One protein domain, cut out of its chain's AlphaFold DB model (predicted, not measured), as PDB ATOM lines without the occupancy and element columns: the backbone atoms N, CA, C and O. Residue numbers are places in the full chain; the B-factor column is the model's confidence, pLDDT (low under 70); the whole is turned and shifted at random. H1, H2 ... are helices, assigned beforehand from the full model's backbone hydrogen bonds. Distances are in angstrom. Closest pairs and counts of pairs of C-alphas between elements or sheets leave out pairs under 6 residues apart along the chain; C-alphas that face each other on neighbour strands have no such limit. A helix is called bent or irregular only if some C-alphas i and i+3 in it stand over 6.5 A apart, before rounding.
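This is residues 2 to 50 of the 369 residues of the protein "Type III-B CRISPR-associated protein Cas10/Cmr2" of Bacteroidetes bacterium (UniProt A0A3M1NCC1). One long helix, H4, makes the longest side of an open frame, and the chain before it folds back over one side of H4 with three short helices, H1, H2 and H3, that have few contacts. H3 stands crosswise near the first end of H4, H2 sits over its later half, and residues 6 to 11 stick out beyond. The printed part has 49 residues with four named helices, in the order H1, H2, H3, H4, and no named strand; the class is all helix. It is only just compact, close to loose, with a radius of gyration of the C-alphas of 11.3 A and spans of 30 by 21 by 15 A.

Find C-alpha 32 at (184.081, 260.694, 156.473); from there H4, residues 32 to 49, runs 26.6 A to C-alpha 49 at (210.140, 258.448, 151.679). H4 is neither bent nor irregular, but only just: C-alphas 36 and 39 are 6.4 A apart. Before it look for H3, residues 20 to 25, 8.8 A long, and H2, residues 10 to 13, 5.4 A long. H1, residues 2 to 5, is 5.2 A long and begins at C-alpha 2, at (206.901, 266.107, 143.753).

Start at H4 and look at Ile 35: H3 is close but not clearly touching, the closest C-alphas being those of Lys 20 and Ile 35, 7.3 A apart. The lines of H3 and H4 are about perpendicular, at 88 degrees. Farther along, H2 is close to H4 but not clearly touching, and the closest C-alphas, those of Leu 13 and Leu 42, are 6.9 A apart. H1 is apart from H2, H3 and H4, and H2 is apart from H3. In H3 every O i to N i+4 pair is within hydrogen-bond range, in H4 12 of 14 are, and H1 and H2 are too short for such a pair.

The two C-alphas farthest apart are those of Asp 27 and Gly 50, at 31.9 A. The printed part has no cut; the link from H1 to H2 is tight, and those from H2 to H3 and from H3 to H4 are short. Mean pLDDT of the printed part is 80.3; look for values under 70 at residues 2 to 3, 5 to 6 and 27 to 30.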
ATOM      1  N   ALA A   2     206.065 265.323 142.819       57.31
ATOM      2  CA  ALA A   2     206.901 266.107 143.753       57.31
ATOM      3  C   ALA A   2     206.592 267.621 143.724       57.31
ATOM      4  O   ALA A   2     206.377 268.225 144.766       57.31
ATOM      5  N   GLU A   3     206.454 268.214 142.532       68.69
ATOM      6  CA  GLU A   3     206.044 269.622 142.384       68.69
ATOM      7  C   GLU A   3     204.611 269.901 142.860       68.69
ATOM      8  O   GLU A   3     204.302 271.015 143.266       68.69
ATOM      9  N   GLU A   4     203.724 268.904 142.819       70.75
ATOM     10  CA  GLU A   4     202.350 269.041 143.316       70.75
ATOM     11  C   GLU A   4     202.320 269.011 144.846       70.75
ATOM     12  O   GLU A   4     201.580 269.781 145.446       70.75
ATOM     13  N   LEU A   5     203.171 268.191 145.478       67.25
ATOM     14  CA  LEU A   5     203.343 268.174 146.933       67.25
ATOM     15  C   LEU A   5     203.872 269.514 147.462       67.25
ATOM     16  O   LEU A   5     203.437 269.949 148.518       67.25
ATOM     17  N   LEU A   6     204.743 270.197 146.711       68.12
ATOM     18  CA  LEU A   6     205.238 271.536 147.067       68.12
ATOM     19  C   LEU A   6     204.157 272.628 147.012       68.12
ATOM     20  O   LEU A   6     204.372 273.723 147.522       68.12
ATOM     21  N   ARG A   7     203.007 272.355 146.380       72.38
ATOM     22  CA  ARG A   7     201.851 273.265 146.356       72.38
ATOM     23  C   ARG A   7     200.874 273.012 147.500       72.38
ATOM     24  O   ARG A   7     199.961 273.813 147.678       72.38
ATOM     25  N   LEU A   8     201.029 271.907 148.230       72.62
ATOM     26  CA  LEU A   8     200.217 271.626 149.408       72.62
ATOM     27  C   LEU A   8     200.750 272.426 150.593       72.62
ATOM     28  O   LEU A   8     201.961 272.550 150.769       72.62
ATOM     29  N   ASP A   9     199.839 272.920 151.429       77.62
ATOM     30  CA  ASP A   9     200.237 273.423 152.738       77.62
ATOM     31  C   ASP A   9     200.888 272.278 153.530       77.62
ATOM     32  O   ASP A   9     200.366 271.157 153.588       77.62
ATOM     33  N   GLY A  10     202.056 272.557 154.111       80.25
ATOM     34  CA  GLY A  10     202.836 271.585 154.868       80.25
ATOM     35  C   GLY A  10     202.065 271.007 156.053       80.25
ATOM     36  O   GLY A  10     202.342 269.877 156.461       80.25
ATOM     37  N   GLU A  11     201.054 271.712 156.567       80.88
ATOM     38  CA  GLU A  11     200.201 271.185 157.631       80.88
ATOM     39  C   GLU A  11     199.502 269.874 157.242       80.88
ATOM     40  O   GLU A  11     199.356 268.987 158.087       80.88
ATOM     41  N   TRP A  12     199.138 269.691 155.968       85.06
ATOM     42  CA  TRP A  12     198.454 268.486 155.482       85.06
ATOM     43  C   TRP A  12     199.376 267.274 155.401       85.06
ATOM     44  O   TRP A  12     198.906 266.141 155.268       85.06
ATOM     45  N   LEU A  13     200.686 267.482 155.545       87.06
ATOM     46  CA  LEU A  13     201.647 266.402 155.719       87.06
ATOM     47  C   LEU A  13     201.637 265.845 157.140       87.06
ATOM     48  O   LEU A  13     202.340 264.867 157.370       87.06
ATOM     49  N   HIS A  14     200.862 266.396 158.078       86.31
ATOM     50  CA  HIS A  14     200.728 265.875 159.437       86.31
ATOM     51  C   HIS A  14     199.391 265.139 159.633       86.31
ATOM     52  O   HIS A  14     198.340 265.690 159.310       86.31
ATOM     53  N   PRO A  15     199.373 263.915 160.205       85.06
ATOM     54  CA  PRO A  15     198.131 263.156 160.367       85.06
ATOM     55  C   PRO A  15     197.154 263.832 161.331       85.06
ATOM     56  O   PRO A  15     195.949 263.674 161.184       85.06
ATOM     57  N   GLU A  16     197.674 264.589 162.301       84.12
ATOM     58  CA  GLU A  16     196.872 265.383 163.235       84.12
ATOM     59  C   GLU A  16     196.062 266.513 162.577       84.12
ATOM     60  O   GLU A  16     195.129 267.007 163.201       84.12
ATOM     61  N   SER A  17     196.377 266.905 161.337       84.69
ATOM     62  CA  SER A  17     195.651 267.964 160.624       84.69
ATOM     63  C   SER A  17     194.367 267.465 159.958       84.69
ATOM     64  O   SER A  17     193.470 268.255 159.676       84.69
ATOM     65  N   TRP A  18     194.239 266.152 159.743       84.88
ATOM     66  CA  TRP A  18     193.096 265.522 159.073       84.88
ATOM     67  C   TRP A  18     191.938 265.259 160.045       84.88
ATOM     68  O   TRP A  18     191.485 264.129 160.219       84.88
ATOM     69  N   THR A  19     191.478 266.317 160.709       84.12
ATOM     70  CA  THR A  19     190.286 266.319 161.576       84.12
ATOM     71  C   THR A  19     189.118 266.983 160.861       84.12
ATOM     72  O   THR A  19     189.336 267.880 160.046       84.12
ATOM     73  N   LYS A  20     187.885 266.594 161.199       82.50
ATOM     74  CA  LYS A  20     186.679 267.176 160.599       82.50
ATOM     75  C   LYS A  20     186.628 268.692 160.797       82.50
ATOM     76  O   LYS A  20     186.420 269.415 159.832       82.50
ATOM     77  N   GLU A  21     186.923 269.152 162.007       82.31
ATOM     78  CA  GLU A  21     186.893 270.566 162.391       82.31
ATOM     79  C   GLU A  21     187.838 271.411 161.522       82.31
ATOM     80  O   GLU A  21     187.431 272.427 160.969       82.31
ATOM     81  N   ARG A  22     189.084 270.957 161.323       79.81
ATOM     82  CA  ARG A  22     190.054 271.664 160.467       79.81
ATOM     83  C   ARG A  22     189.678 271.688 158.992       79.81
ATOM     84  O   ARG A  22     189.955 272.663 158.308       79.81
ATOM     85  N   LEU A  23     189.095 270.610 158.476       80.12
ATOM     86  CA  LEU A  23     188.711 270.554 157.065       80.12
ATOM     87  C   LEU A  23     187.491 271.439 156.773       80.12
ATOM     88  O   LEU A  23     187.406 272.007 155.686       80.12
ATOM     89  N   GLU A  24     186.589 271.590 157.746       80.38
ATOM     90  CA  GLU A  24     185.463 272.530 157.675       80.38
ATOM     91  C   GLU A  24     185.940 273.997 157.676       80.38
ATOM     92  O   GLU A  24     185.362 274.823 156.971       80.38
ATOM     93  N   GLU A  25     187.026 274.329 158.391       78.75
ATOM     94  CA  GLU A  25     187.643 275.672 158.365       78.75
ATOM     95  C   GLU A  25     188.244 276.044 156.994       78.75
ATOM     96  O   GLU A  25     188.296 277.224 156.646       78.75
ATOM     97  N   PHE A  26     188.663 275.054 156.199       72.50
ATOM     98  CA  PHE A  26     189.280 275.232 154.875       72.50
ATOM     99  C   PHE A  26     188.288 275.148 153.700       72.50
ATOM    100  O   PHE A  26     188.693 274.929 152.558       72.50
ATOM    101  N   ASP A  27     186.993 275.349 153.967       62.44
ATOM    102  CA  ASP A  27     185.906 275.338 152.970       62.44
ATOM    103  C   ASP A  27     185.727 273.971 152.268       62.44
ATOM    104  O   ASP A  27     185.257 273.860 151.132       62.44
ATOM    105  N   GLY A  28     186.109 272.891 152.959       64.19
ATOM    106  CA  GLY A  28     185.869 271.518 152.536       64.19
ATOM    107  C   GLY A  28     184.554 270.969 153.093       64.19
ATOM    108  O   GLY A  28     184.236 271.138 154.264       64.19
ATOM    109  N   SER A  29     183.814 270.213 152.278       66.06
ATOM    110  CA  SER A  29     182.803 269.251 152.755       66.06
ATOM    111  C   SER A  29     183.341 267.823 152.585       66.06
ATOM    112  O   SER A  29     182.848 267.089 151.725       66.06
ATOM    113  N   PRO A  30     184.412 267.434 153.304       69.75
ATOM    114  CA  PRO A  30     185.029 266.126 153.123       69.75
ATOM    115  C   PRO A  30     184.059 265.018 153.543       69.75
ATOM    116  O   PRO A  30     183.345 265.137 154.543       69.75
ATOM    117  N   SER A  31     184.050 263.909 152.804       77.25
ATOM    118  CA  SER A  31     183.353 262.716 153.276       77.25
ATOM    119  C   SER A  31     184.107 262.115 154.471       77.25
ATOM    120  O   SER A  31     185.334 262.214 154.553       77.25
ATOM    121  N   GLU A  32     183.409 261.443 155.392       78.00
ATOM    122  CA  GLU A  32     184.081 260.694 156.473       78.00
ATOM    123  C   GLU A  32     185.069 259.651 155.922       78.00
ATOM    124  O   GLU A  32     186.073 259.332 156.560       78.00
ATOM    125  N   GLU A  33     184.812 259.156 154.709       80.62
ATOM    126  CA  GLU A  33     185.672 258.210 154.010       80.62
ATOM    127  C   GLU A  33     187.012 258.845 153.594       80.62
ATOM    128  O   GLU A  33     188.062 258.213 153.738       80.62
ATOM    129  N   ASP A  34     187.012 260.104 153.147       77.62
ATOM    130  CA  ASP A  34     188.236 260.829 152.777       77.62
ATOM    131  C   ASP A  34     189.111 261.119 154.004       77.62
ATOM    132  O   ASP A  34     190.330 260.922 153.965       77.62
ATOM    133  N   ILE A  35     188.480 261.496 155.123       80.44
ATOM    134  CA  ILE A  35     189.158 261.740 156.407       80.44
ATOM    135  C   ILE A  35     189.846 260.466 156.911       80.44
ATOM    136  O   ILE A  35     190.960 260.526 157.429       80.44
ATOM    137  N   GLN A  36     189.224 259.295 156.736       82.81
ATOM    138  CA  GLN A  36     189.826 258.017 157.131       82.81
ATOM    139  C   GLN A  36     190.953 257.568 156.188       82.81
ATOM    140  O   GLN A  36     191.956 257.015 156.648       82.81
ATOM    141  N   LYS A  37     190.829 257.823 154.879       86.44
ATOM    142  CA  LYS A  37     191.829 257.422 153.872       86.44
ATOM    143  C   LYS A  37     193.106 258.260 153.922       86.44
ATOM    144  O   LYS A  37     194.190 257.731 153.657       86.44
ATOM    145  N   ALA A  38     193.016 259.547 154.253       84.38
ATOM    146  CA  ALA A  38     194.163 260.450 154.191       84.38
ATOM    147  C   ALA A  38     195.323 260.065 155.144       84.38
ATOM    148  O   ALA A  38     196.465 259.986 154.675       84.38
ATOM    149  N   PRO A  39     195.098 259.705 156.427       86.06
ATOM    150  CA  PRO A  39     196.159 259.204 157.301       86.06
ATOM    151  C   PRO A  39     196.826 257.922 156.789       86.06
ATOM    152  O   PRO A  39     198.026 257.728 156.998       86.06
ATOM    153  N   GLU A  40     196.087 257.034 156.118       88.00
ATOM    154  CA  GLU A  40     196.670 255.836 155.505       88.00
ATOM    155  C   GLU A  40     197.564 256.186 154.314       88.00
ATOM    156  O   GLU A  40     198.675 255.660 154.206       88.00
ATOM    157  N   ALA A  41     197.115 257.104 153.455       88.88
ATOM    158  CA  ALA A  41     197.911 257.615 152.343       88.88
ATOM    159  C   ALA A  41     199.197 258.299 152.840       88.88
ATOM    160  O   ALA A  41     200.280 258.002 152.332       88.88
ATOM    161  N   LEU A  42     199.110 259.120 153.893       89.25
ATOM    162  CA  LEU A  42     200.273 259.739 154.535       89.25
ATOM    163  C   LEU A  42     201.242 258.705 155.111       89.25
ATOM    164  O   LEU A  42     202.449 258.820 154.921       89.25
ATOM    165  N   ARG A  43     200.748 257.656 155.780       88.88
ATOM    166  CA  ARG A  43     201.618 256.583 156.295       88.88
ATOM    167  C   ARG A  43     202.352 255.861 155.167       88.88
ATOM    168  O   ARG A  43     203.534 255.564 155.327       88.88
ATOM    169  N   ARG A  44     201.684 255.608 154.036       90.94
ATOM    170  CA  ARG A  44     202.325 255.040 152.837       90.94
ATOM    171  C   ARG A  44     203.374 255.993 152.267       90.94
ATOM    172  O   ARG A  44     204.459 255.540 151.918       90.94
ATOM    173  N   LEU A  45     203.090 257.297 152.235       89.25
ATOM    174  CA  LEU A  45     204.054 258.319 151.822       89.25
ATOM    175  C   LEU A  45     205.290 258.316 152.731       89.25
ATOM    176  O   LEU A  45     206.405 258.250 152.228       89.25
ATOM    177  N   TYR A  46     205.117 258.298 154.055       90.75
ATOM    178  CA  TYR A  46     206.245 258.240 154.994       90.75
ATOM    179  C   TYR A  46     207.086 256.979 154.823       90.75
ATOM    180  O   TYR A  46     208.306 257.040 154.916       90.75
ATOM    181  N   GLN A  47     206.450 255.831 154.573       90.75
ATOM    182  CA  GLN A  47     207.161 254.579 154.306       90.75
ATOM    183  C   GLN A  47     207.947 254.641 152.996       90.75
ATOM    184  O   GLN A  47     209.084 254.183 152.957       90.75
ATOM    185  N   ALA A  48     207.366 255.224 151.945       90.44
ATOM    186  CA  ALA A  48     208.027 255.378 150.654       90.44
ATOM    187  C   ALA A  48     209.212 256.357 150.712       90.44
ATOM    188  O   ALA A  48     210.232 256.119 150.075       90.44
ATOM    189  N   VAL A  49     209.082 257.441 151.484       88.00
ATOM    190  CA  VAL A  49     210.140 258.448 151.679       88.00
ATOM    191  C   VAL A  49     211.187 257.982 152.700       88.00
ATOM    192  O   VAL A  49     212.338 258.401 152.639       88.00
ATOM    193  N   GLY A  50     210.809 257.117 153.644       87.56
ATOM    194  CA  GLY A  50     211.671 256.683 154.744       87.56
ATOM    195  C   GLY A  50     211.831 257.723 155.859       87.56
ATOM    196  O   GLY A  50     212.669 257.549 156.739       87.56
TER     197      GLY A  50